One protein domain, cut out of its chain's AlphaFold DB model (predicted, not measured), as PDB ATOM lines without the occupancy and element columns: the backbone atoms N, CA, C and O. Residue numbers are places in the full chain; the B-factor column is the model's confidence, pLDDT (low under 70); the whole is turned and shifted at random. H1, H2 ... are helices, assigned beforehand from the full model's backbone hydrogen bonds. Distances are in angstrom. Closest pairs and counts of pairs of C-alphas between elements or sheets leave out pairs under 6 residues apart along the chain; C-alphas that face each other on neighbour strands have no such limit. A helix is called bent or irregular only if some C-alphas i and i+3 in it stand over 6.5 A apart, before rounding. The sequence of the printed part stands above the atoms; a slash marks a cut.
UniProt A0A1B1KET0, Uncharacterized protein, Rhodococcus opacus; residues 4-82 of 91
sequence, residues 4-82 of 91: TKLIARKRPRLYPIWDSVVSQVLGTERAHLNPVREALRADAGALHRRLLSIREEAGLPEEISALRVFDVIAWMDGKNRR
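This is residues 4 to 82 of the 91 residues of an uncharacterized protein of Rhodococcus opacus (UniProt A0A1B1KET0). Four helices make an angular, loosely joined frame: H5 runs from the middle of the domain outward, H4 packs on its first turns and H2 crosses it farther along, while H3 meets H4 in a corner and passes near H5. H1 lies off to one side of this frame and touches no helix, and residues 41 to 46 stick out at the corner of H3 and H4. The printed part has 79 residues with five named helices, H1 to H5 in order along the chain, and no named strand; its class is all helix. It is compact, with a radius of gyration of the C-alphas of 12.3 A, and rounded, spanning 30 by 28 by 25 A.

H1, residues 4 to 10, touches no helix. H2, residues 20 to 26, is apart from H1. H2 touches H5, residues 66 to 80, about perpendicular at 76 degrees; their closest C-alphas, those of Val 22 and Trp 75, are 5.5 A apart. H3, residues 33 to 41, is only just apart from H2, with closest C-alphas 8.4 A apart. H3 and H5 are near each other, with 6 pairs of C-alphas within 10 A. H4, residues 43 to 57, and H3 touch only at the corner by their link, about perpendicular at 86 degrees; the closest C-alphas are those of Leu 40 and His 48, 5.3 A apart, and H4 touches H3 with residues 45 to 48 alone. H4 touches H5 about perpendicular at 78 degrees, closest at the C-alphas of Leu 51 and Ala 66, 5.4 A apart; H5 does this with residues 66 to 70 alone. H2 and H4 are apart. Every O i to N i+4 pair is within hydrogen-bond range in H1, H2, H3 and H5; in H4 it is 9 of 11.

H1 begins at C-alpha 4, at (0.712, 50.512, -33.871), and measures 10.1 A from first to last C-alpha, as does H2. H3 measures 12.4 A. H4 measures 22.0 A from C-alpha 43, at (7.940, 42.755, -7.368), to C-alpha 57; it is irregular, with C-alphas 44 and 47 8.7 A apart. H5 measures 21.0 A and ends at C-alpha 80, at (-17.134, 49.256, -17.279).

The two C-alphas farthest apart are those of Arg 30 and Gly 59, at 34.3 A. The printed part has no cut. The link from H3 to H4 is tight, the other three are short, and no link is long. The mean pLDDT of the printed part is 84.9; residue 4 and residues 28 to 32 are under 70.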
ATOM      1  N   THR A   4       0.694  51.128 -35.205       69.31
ATOM      2  CA  THR A   4       0.712  50.512 -33.871       69.31
ATOM      3  C   THR A   4      -0.218  49.298 -33.745       69.31
ATOM      4  O   THR A   4       0.176  48.268 -33.200       69.31
ATOM      5  N   LYS A   5      -1.429  49.358 -34.323       78.06
ATOM      6  CA  LYS A   5      -2.394  48.242 -34.263       78.06
ATOM      7  C   LYS A   5      -1.960  47.049 -35.119       78.06
ATOM      8  O   LYS A   5      -2.265  45.905 -34.786       78.06
ATOM      9  N   LEU A   6      -1.220  47.294 -36.203       82.50
ATOM     10  CA  LEU A   6      -0.665  46.222 -37.032       82.50
ATOM     11  C   LEU A   6       0.434  45.457 -36.282       82.50
ATOM     12  O   LEU A   6       0.459  44.227 -36.318       82.50
ATOM     13  N   ILE A   7       1.296  46.176 -35.558       79.12
ATOM     14  CA  ILE A   7       2.366  45.585 -34.745       79.12
ATOM     15  C   ILE A   7       1.775  44.762 -33.595       79.12
ATOM     16  O   ILE A   7       2.161  43.607 -33.440       79.12
ATOM     17  N   ALA A   8       0.779  45.284 -32.868       83.19
ATOM     18  CA  ALA A   8       0.082  44.554 -31.797       83.19
ATOM     19  C   ALA A   8      -0.530  43.220 -32.268       83.19
ATOM     20  O   ALA A   8      -0.548  42.226 -31.536       83.19
ATOM     21  N   ARG A   9      -0.995  43.168 -33.523       82.38
ATOM     22  CA  ARG A   9      -1.504  41.939 -34.146       82.38
ATOM     23  C   ARG A   9      -0.389  40.981 -34.572       82.38
ATOM     24  O   ARG A   9      -0.542  39.775 -34.417       82.38
ATOM     25  N   LYS A  10       0.716  41.482 -35.132       85.00
ATOM     26  CA  LYS A  10       1.835  40.654 -35.634       85.00
ATOM     27  C   LYS A  10       2.814  40.213 -34.539       85.00
ATOM     28  O   LYS A  10       3.564  39.257 -34.739       85.00
ATOM     29  N   ARG A  11       2.834  40.912 -33.403       81.94
ATOM     30  CA  ARG A  11       3.736  40.692 -32.261       81.94
ATOM     31  C   ARG A  11       2.967  40.697 -30.924       81.94
ATOM     32  O   ARG A  11       3.317  41.463 -30.029       81.94
ATOM     33  N   PRO A  12       1.966  39.815 -30.740       81.25
ATOM     34  CA  PRO A  12       1.082  39.826 -29.564       81.25
ATOM     35  C   PRO A  12       1.785  39.527 -28.228       81.25
ATOM     36  O   PRO A  12       1.237  39.788 -27.162       81.25
ATOM     37  N   ARG A  13       3.003  38.976 -28.265       81.88
ATOM     38  CA  ARG A  13       3.829  38.727 -27.072       81.88
ATOM     39  C   ARG A  13       4.715  39.913 -26.676       81.88
ATOM     40  O   ARG A  13       5.266  39.903 -25.585       81.88
ATOM     41  N   LEU A  14       4.881  40.899 -27.560       79.12
ATOM     42  CA  LEU A  14       5.807  42.023 -27.365       79.12
ATOM     43  C   LEU A  14       5.102  43.375 -27.308       79.12
ATOM     44  O   LEU A  14       5.631  44.297 -26.698       79.12
ATOM     45  N   TYR A  15       3.953  43.507 -27.975       79.75
ATOM     46  CA  TYR A  15       3.286  44.790 -28.137       79.75
ATOM     47  C   TYR A  15       1.820  44.706 -27.674       79.75
ATOM     48  O   TYR A  15       1.071  43.896 -28.234       79.75
ATOM     49  N   PRO A  16       1.412  45.517 -26.679       79.88
ATOM     50  CA  PRO A  16       0.044  45.530 -26.168       79.88
ATOM     51  C   PRO A  16      -0.940  46.078 -27.205       79.88
ATOM     52  O   PRO A  16      -0.571  46.871 -28.083       79.88
ATOM     53  N   ILE A  17      -2.213  45.692 -27.110       79.62
ATOM     54  CA  ILE A  17      -3.280  46.361 -27.864       79.62
ATOM     55  C   ILE A  17      -3.562  47.709 -27.202       79.62
ATOM     56  O   ILE A  17      -4.357  47.826 -26.279       79.62
ATOM     57  N   TRP A  18      -2.887  48.739 -27.705       72.69
ATOM     58  CA  TRP A  18      -3.043  50.104 -27.222       72.69
ATOM     59  C   TRP A  18      -4.217  50.825 -27.897       72.69
ATOM     60  O   TRP A  18      -4.254  50.955 -29.129       72.69
ATOM     61  N   ASP A  19      -5.149  51.343 -27.098       74.88
ATOM     62  CA  ASP A  19      -6.185  52.282 -27.527       74.88
ATOM     63  C   ASP A  19      -6.415  53.393 -26.484       74.88
ATOM     64  O   ASP A  19      -5.718  53.477 -25.469       74.88
ATOM     65  N   SER A  20      -7.346  54.304 -26.771       76.12
ATOM     66  CA  SER A  20      -7.662  55.435 -25.894       76.12
ATOM     67  C   SER A  20      -8.242  55.006 -24.545       76.12
ATOM     68  O   SER A  20      -7.979  55.669 -23.550       76.12
ATOM     69  N   VAL A  21      -8.975  53.892 -24.491       78.06
ATOM     70  CA  VAL A  21      -9.567  53.366 -23.253       78.06
ATOM     71  C   VAL A  21      -8.463  52.827 -22.351       78.06
ATOM     72  O   VAL A  21      -8.339  53.251 -21.205       78.06
ATOM     73  N   VAL A  22      -7.592  51.970 -22.891       76.81
ATOM     74  CA  VAL A  22      -6.450  51.406 -22.152       76.81
ATOM     75  C   VAL A  22      -5.487  52.513 -21.699       76.81
ATOM     76  O   VAL A  22      -4.960  52.457 -20.590       76.81
ATOM     77  N   SER A  23      -5.310  53.564 -22.510       78.06
ATOM     78  CA  SER A  23      -4.500  54.731 -22.130       78.06
ATOM     79  C   SER A  23      -5.028  55.450 -20.898       78.06
ATOM     80  O   SER A  23      -4.241  55.781 -20.012       78.06
ATOM     81  N   GLN A  24      -6.341  55.674 -20.842       78.56
ATOM     82  CA  GLN A  24      -6.996  56.343 -19.720       78.56
ATOM     83  C   GLN A  24      -6.984  55.470 -18.462       78.56
ATOM     84  O   GLN A  24      -6.720  55.973 -17.375       78.56
ATOM     85  N   VAL A  25      -7.193  54.158 -18.606       78.75
ATOM     86  CA  VAL A  25      -7.148  53.204 -17.483       78.75
ATOM     87  C   VAL A  25      -5.771  53.169 -16.825       78.75
ATOM     88  O   VAL A  25      -5.672  53.120 -15.602       78.75
ATOM     89  N   LEU A  26      -4.706  53.198 -17.625       77.69
ATOM     90  CA  LEU A  26      -3.337  53.057 -17.128       77.69
ATOM     91  C   LEU A  26      -2.654  54.396 -16.824       77.69
ATOM     92  O   LEU A  26      -1.533  54.402 -16.325       77.69
ATOM     93  N   GLY A  27      -3.294  55.528 -17.134       76.06
ATOM     94  CA  GLY A  27      -2.724  56.865 -16.935       76.06
ATOM     95  C   GLY A  27      -1.487  57.152 -17.796       76.06
ATOM     96  O   GLY A  27      -0.758  58.114 -17.559       76.06
ATOM     97  N   THR A  28      -1.211  56.327 -18.804       67.88
ATOM     98  CA  THR A  28      -0.003  56.426 -19.625       67.88
ATOM     99  C   THR A  28      -0.322  57.113 -20.946       67.88
ATOM    100  O   THR A  28      -0.184  56.507 -21.996       67.88
ATOM    101  N   GLU A  29      -0.767  58.365 -20.952       62.34
ATOM    102  CA  GLU A  29      -1.172  59.046 -22.199       62.34
ATOM    103  C   GLU A  29       0.006  59.451 -23.107       62.34
ATOM    104  O   GLU A  29      -0.197  59.717 -24.291       62.34
ATOM    105  N   ARG A  30       1.247  59.471 -22.591       58.59
ATOM    106  CA  ARG A  30       2.441  59.942 -23.334       58.59
ATOM    107  C   ARG A  30       3.569  58.916 -23.495       58.59
ATOM    108  O   ARG A  30       4.353  59.034 -24.429       58.59
ATOM    109  N   ALA A  31       3.661  57.912 -22.620       63.62
ATOM    110  CA  ALA A  31       4.671  56.854 -22.691       63.62
ATOM    111  C   ALA A  31       4.074  55.532 -22.199       63.62
ATOM    112  O   ALA A  31       3.804  55.378 -21.016       63.62
ATOM    113  N   HIS A  32       3.835  54.591 -23.112       65.12
ATOM    114  CA  HIS A  32       2.937  53.455 -22.850       65.12
ATOM    115  C   HIS A  32       3.683  52.141 -22.591       65.12
ATOM    116  O   HIS A  32       3.314  51.352 -21.729       65.12
ATOM    117  N   LEU A  33       4.759  51.892 -23.343       71.56
ATOM    118  CA  LEU A  33       5.433  50.592 -23.337       71.56
ATOM    119  C   LEU A  33       6.305  50.387 -22.098       71.56
ATOM    120  O   LEU A  33       6.314  49.297 -21.533       71.56
ATOM    121  N   ASN A  34       7.038  51.420 -21.681       79.12
ATOM    122  CA  ASN A  34       7.967  51.301 -20.559       79.12
ATOM    123  C   ASN A  34       7.244  51.130 -19.216       79.12
ATOM    124  O   ASN A  34       7.590  50.170 -18.534       79.12
ATOM    125  N   PRO A  35       6.202  51.917 -18.874       81.81
ATOM    126  CA  PRO A  35       5.516  51.745 -17.592       81.81
ATOM    127  C   PRO A  35       4.838  50.381 -17.453       81.81
ATOM    128  O   PRO A  35       4.961  49.732 -16.420       81.81
ATOM    129  N   VAL A  36       4.191  49.882 -18.514       81.88
ATOM    130  CA  VAL A  36       3.583  48.538 -18.502       81.88
ATOM    131  C   VAL A  36       4.656  47.458 -18.353       81.88
ATOM    132  O   VAL A  36       4.495  46.510 -17.585       81.88
ATOM    133  N   ARG A  37       5.785  47.600 -19.057       82.94
ATOM    134  CA  ARG A  37       6.910  46.662 -18.951       82.94
ATOM    135  C   ARG A  37       7.535  46.667 -17.556       82.94
ATOM    136  O   ARG A  37       7.924  45.605 -17.076       82.94
ATOM    137  N   GLU A  38       7.665  47.836 -16.939       86.31
ATOM    138  CA  GLU A  38       8.163  47.997 -15.572       86.31
ATOM    139  C   GLU A  38       7.196  47.369 -14.571       86.31
ATOM    140  O   GLU A  38       7.621  46.528 -13.788       86.31
ATOM    141  N   ALA A  39       5.895  47.648 -14.676       85.81
ATOM    142  CA  ALA A  39       4.871  47.059 -13.813       85.81
ATOM    143  C   ALA A  39       4.816  45.523 -13.908       85.81
ATOM    144  O   ALA A  39       4.690  44.837 -12.897       85.81
ATOM    145  N   LEU A  40       4.962  44.954 -15.111       86.31
ATOM    146  CA  LEU A  40       5.004  43.496 -15.296       86.31
ATOM    147  C   LEU A  40       6.269  42.840 -14.719       86.31
ATOM    148  O   LEU A  40       6.269  41.626 -14.506       86.31
ATOM    149  N   ARG A  41       7.343  43.606 -14.493       88.50
ATOM    150  CA  ARG A  41       8.627  43.122 -13.953       88.50
ATOM    151  C   ARG A  41       8.852  43.481 -12.487       88.50
ATOM    152  O   ARG A  41       9.679  42.836 -11.845       88.50
ATOM    153  N   ALA A  42       8.139  44.477 -11.973       89.31
ATOM    154  CA  ALA A  42       8.156  44.871 -10.573       89.31
ATOM    155  C   ALA A  42       7.788  43.693  -9.658       89.31
ATOM    156  O   ALA A  42       7.145  42.728 -10.087       89.31
ATOM    157  N   ASP A  43       8.236  43.755  -8.404       91.19
ATOM    158  CA  ASP A  43       7.940  42.755  -7.368       91.19
ATOM    159  C   ASP A  43       8.246  41.317  -7.815       91.19
ATOM    160  O   ASP A  43       7.448  40.383  -7.672       91.19
ATOM    161  N   ALA A  44       9.410  41.156  -8.450       89.69
ATOM    162  CA  ALA A  44       9.858  39.911  -9.065       89.69
ATOM    163  C   ALA A  44       8.839  39.315 -10.059       89.69
ATOM    164  O   ALA A  44       8.764  38.097 -10.203       89.69
ATOM    165  N   GLY A  45       8.025  40.137 -10.726       90.38
ATOM    166  CA  GLY A  45       6.991  39.703 -11.666       90.38
ATOM    167  C   GLY A  45       5.692  39.225 -11.007       90.38
ATOM    168  O   GLY A  45       5.016  38.357 -11.562       90.38
ATOM    169  N   ALA A  46       5.327  39.752  -9.834       93.12
ATOM    170  CA  ALA A  46       4.093  39.373  -9.136       93.12
ATOM    171  C   ALA A  46       2.837  39.559 -10.005       93.12
ATOM    172  O   ALA A  46       2.015  38.647 -10.112       93.12
ATOM    173  N   LEU A  47       2.726  40.702 -10.694       91.94
ATOM    174  CA  LEU A  47       1.628  40.962 -11.626       91.94
ATOM    175  C   LEU A  47       1.614  39.953 -12.780       91.94
ATOM    176  O   LEU A  47       0.562  39.424 -13.125       91.94
ATOM    177  N   HIS A  48       2.783  39.647 -13.349       93.50
ATOM    178  CA  HIS A  48       2.898  38.664 -14.421       93.50
ATOM    179  C   HIS A  48       2.403  37.280 -13.984       93.50
ATOM    180  O   HIS A  48       1.585  36.684 -14.681       93.50
ATOM    181  N   ARG A  49       2.821  36.799 -12.804       95.31
ATOM    182  CA  ARG A  49       2.337  35.524 -12.245       95.31
ATOM    183  C   ARG A  49       0.829  35.528 -12.021       95.31
ATOM    184  O   ARG A  49       0.164  34.563 -12.375       95.31
ATOM    185  N   ARG A  50       0.276  36.624 -11.493       95.44
ATOM    186  CA  ARG A  50      -1.174  36.759 -11.303       95.44
ATOM    187  C   ARG A  50      -1.934  36.671 -12.627       95.44
ATOM    188  O   ARG A  50      -2.961  36.008 -12.694       95.44
ATOM    189  N   LEU A  51      -1.423  37.300 -13.683       95.38
ATOM    190  CA  LEU A  51      -2.019  37.225 -15.019       95.38
ATOM    191  C   LEU A  51      -1.964  35.807 -15.606       95.38
ATOM    192  O   LEU A  51      -2.892  35.416 -16.310       95.38
ATOM    193  N   LEU A  52      -0.912  35.035 -15.312       95.69
ATOM    194  CA  LEU A  52      -0.837  33.620 -15.693       95.69
ATOM    195  C   LEU A  52      -1.851  32.762 -14.921       95.69
ATOM    196  O   LEU A  52      -2.529  31.960 -15.553       95.69
ATOM    197  N   SER A  53      -2.031  32.994 -13.615       96.31
ATOM    198  CA  SER A  53      -3.077  32.323 -12.817       96.31
ATOM    199  C   SER A  53      -4.467  32.586 -13.395       96.31
ATOM    200  O   SER A  53      -5.210  31.657 -13.677       96.31
ATOM    201  N   ILE A  54      -4.783  33.852 -13.695       95.69
ATOM    202  CA  ILE A  54      -6.067  34.227 -14.310       95.69
ATOM    203  C   ILE A  54      -6.254  33.544 -15.670       95.69
ATOM    204  O   ILE A  54      -7.355  33.106 -15.994       95.69
ATOM    205  N   ARG A  55      -5.193  33.448 -16.481       95.88
ATOM    206  CA  ARG A  55      -5.233  32.739 -17.770       95.88
ATOM    207  C   ARG A  55      -5.609  31.270 -17.579       95.88
ATOM    208  O   ARG A  55      -6.450  30.767 -18.320       95.88
ATOM    209  N   GLU A  56      -4.965  30.607 -16.623       96.62
ATOM    210  CA  GLU A  56      -5.189  29.195 -16.302       96.62
ATOM    211  C   GLU A  56      -6.601  28.966 -15.757       96.62
ATOM    212  O   GLU A  56      -7.318  28.106 -16.263       96.62
ATOM    213  N   GLU A  57      -7.044  29.794 -14.811       96.69
ATOM    214  CA  GLU A  57      -8.400  29.764 -14.247       96.69
ATOM    215  C   GLU A  57      -9.484  29.996 -15.310       96.69
ATOM    216  O   GLU A  57     -10.554  29.394 -15.256       96.69
ATOM    217  N   ALA A  58      -9.203  30.835 -16.310       94.88
ATOM    218  CA  ALA A  58     -10.099  31.086 -17.435       94.88
ATOM    219  C   ALA A  58     -10.060  29.986 -18.519       94.88
ATOM    220  O   ALA A  58     -10.779  30.097 -19.514       94.88
ATOM    221  N   GLY A  59      -9.219  28.955 -18.371       96.25
ATOM    222  CA  GLY A  59      -9.070  27.878 -19.357       96.25
ATOM    223  C   GLY A  59      -8.503  28.348 -20.700       96.25
ATOM    224  O   GLY A  59      -8.795  27.754 -21.739       96.25
ATOM    225  N   LEU A  60      -7.733  29.441 -20.707       94.31
ATOM    226  CA  LEU A  60      -7.162  30.004 -21.929       94.31
ATOM    227  C   LEU A  60      -5.876  29.267 -22.329       94.31
ATOM    228  O   LEU A  60      -5.064  28.928 -21.466       94.31
ATOM    229  N   PRO A  61      -5.638  29.070 -23.635       94.25
ATOM    230  CA  PRO A  61      -4.494  28.304 -24.098       94.25
ATOM    231  C   PRO A  61      -3.192  29.121 -23.986       94.25
ATOM    232  O   PRO A  61      -3.203  30.358 -23.933       94.25
ATOM    233  N   GLU A  62      -2.046  28.438 -23.931       91.06
ATOM    234  CA  GLU A  62      -0.746  29.056 -23.622       91.06
ATOM    235  C   GLU A  62      -0.269  30.077 -24.665       91.06
ATOM    236  O   GLU A  62       0.549  30.954 -24.360       91.06
ATOM    237  N   GLU A  63      -0.791  30.018 -25.894       90.88
ATOM    238  CA  GLU A  63      -0.507  30.995 -26.942       90.88
ATOM    239  C   GLU A  63      -0.979  32.401 -26.559       90.88
ATOM    240  O   GLU A  63      -0.415  33.391 -27.049       90.88
ATOM    241  N   ILE A  64      -1.970  32.497 -25.663       90.69
ATOM    242  CA  ILE A  64      -2.411  33.754 -25.069       90.69
ATOM    243  C   ILE A  64      -1.384  34.190 -24.024       90.69
ATOM    244  O   ILE A  64      -1.228  33.610 -22.949       90.69
ATOM    245  N   SER A  65      -0.663  35.256 -24.360       90.94
ATOM    246  CA  SER A  65       0.332  35.847 -23.472       90.94
ATOM    247  C   SER A  65      -0.326  36.517 -22.264       90.94
ATOM    248  O   SER A  65      -1.416  37.079 -22.369       90.94
ATOM    249  N   ALA A  66       0.394  36.576 -21.139       91.06
ATOM    250  CA  ALA A  66      -0.005  37.389 -19.984       91.06
ATOM    251  C   ALA A  66      -0.264  38.860 -20.366       91.06
ATOM    252  O   ALA A  66      -1.153  39.500 -19.816       91.06
ATOM    253  N   LEU A  67       0.472  39.380 -21.357       89.81
ATOM    254  CA  LEU A  67       0.255  40.721 -21.900       89.81
ATOM    255  C   LEU A  67      -1.128  40.857 -22.550       89.81
ATOM    256  O   LEU A  67      -1.790  41.868 -22.364       89.81
ATOM    257  N   ARG A  68      -1.596  39.834 -23.276       90.00
ATOM    258  CA  ARG A  68      -2.924  39.866 -23.896       90.00
ATOM    259  C   ARG A  68      -4.045  39.735 -22.870       90.00
ATOM    260  O   ARG A  68      -5.074  40.381 -23.029       90.00
ATOM    261  N   VAL A  69      -3.835  38.944 -21.819       92.25
ATOM    262  CA  VAL A  69      -4.756  38.883 -20.673       92.25
ATOM    263  C   VAL A  69      -4.865  40.257 -20.015       92.25
ATOM    264  O   VAL A  69      -5.969  40.752 -19.803       92.25
ATOM    265  N   PHE A  70      -3.729  40.912 -19.775       91.50
ATOM    266  CA  PHE A  70      -3.686  42.271 -19.242       91.50
ATOM    267  C   PHE A  70      -4.432  43.273 -20.130       91.50
ATOM    268  O   PHE A  70      -5.273  44.008 -19.619       91.50
ATOM    269  N   ASP A  71      -4.181  43.267 -21.446       87.44
ATOM    270  CA  ASP A  71      -4.853  44.157 -22.402       87.44
ATOM    271  C   ASP A  71      -6.384  44.032 -22.309       87.44
ATOM    272  O   ASP A  71      -7.093  45.036 -22.261       87.44
ATOM    273  N   VAL A  72      -6.898  42.797 -22.272       89.75
ATOM    274  CA  VAL A  72      -8.343  42.525 -22.207       89.75
ATOM    275  C   VAL A  72      -8.931  42.995 -20.880       89.75
ATOM    276  O   VAL A  72      -9.964  43.660 -20.888       89.75
ATOM    277  N   ILE A  73      -8.274  42.703 -19.754       91.12
ATOM    278  CA  ILE A  73      -8.731  43.146 -18.429       91.12
ATOM    279  C   ILE A  73      -8.760  44.675 -18.355       91.12
ATOM    280  O   ILE A  73      -9.766  45.240 -17.930       91.12
ATOM    281  N   ALA A  74      -7.694  45.346 -18.802       88.62
ATOM    282  CA  ALA A  74      -7.617  46.805 -18.806       88.62
ATOM    283  C   ALA A  74      -8.709  47.422 -19.691       88.62
ATOM    284  O   ALA A  74      -9.358  48.389 -19.301       88.62
ATOM    285  N   TRP A  75      -8.958  46.840 -20.865       88.31
ATOM    286  CA  TRP A  75     -10.020  47.300 -21.754       88.31
ATOM    287  C   TRP A  75     -11.418  47.093 -21.151       88.31
ATOM    288  O   TRP A  75     -12.238  48.012 -21.187       88.31
ATOM    289  N   MET A  76     -11.684  45.926 -20.556       90.00
ATOM    290  CA  MET A  76     -12.959  45.632 -19.893       90.00
ATOM    291  C   MET A  76     -13.218  46.554 -18.697       90.00
ATOM    292  O   MET A  76     -14.322  47.078 -18.564       90.00
ATOM    293  N   ASP A  77     -12.212  46.789 -17.854       88.69
ATOM    294  CA  ASP A  77     -12.301  47.733 -16.734       88.69
ATOM    295  C   ASP A  77     -12.599  49.153 -17.235       88.69
ATOM    296  O   ASP A  77     -13.517  49.808 -16.740       88.69
ATOM    297  N   GLY A  78     -11.916  49.602 -18.291       86.75
ATOM    298  CA  GLY A  78     -12.185  50.905 -18.891       86.75
ATOM    299  C   GLY A  78     -13.588  51.026 -19.485       86.75
ATOM    300  O   GLY A  78     -14.260  52.036 -19.275       86.75
ATOM    301  N   LYS A  79     -14.078  49.985 -20.167       87.12
ATOM    302  CA  LYS A  79     -15.457  49.946 -20.676       87.12
ATOM    303  C   LYS A  79     -16.491  49.950 -19.553       87.12
ATOM    304  O   LYS A  79     -17.463  50.690 -19.664       87.12
ATOM    305  N   ASN A  80     -16.264  49.220 -18.461       88.88
ATOM    306  CA  ASN A  80     -17.134  49.256 -17.279       88.88
ATOM    307  C   ASN A  80     -17.170  50.646 -16.626       88.88
ATOM    308  O   ASN A  80     -18.205  51.069 -16.118       88.88
ATOM    309  N   ARG A  81     -16.062  51.392 -16.693       86.44
ATOM    310  CA  ARG A  81     -15.972  52.793 -16.254       86.44
ATOM    311  C   ARG A  81     -16.532  53.797 -17.271       86.44
ATOM    312  O   ARG A  81     -16.459  54.996 -17.018       86.44
ATOM    313  N   ARG A  82     -17.083  53.333 -18.405       85.31
ATOM    314  CA  ARG A  82     -17.571  54.155 -19.533       85.31
ATOM    315  C   ARG A  82     -16.511  55.091 -20.124       85.31
ATOM    316  O   ARG A  82     -16.816  56.139 -20.683       85.31
TER     317      ARG A  82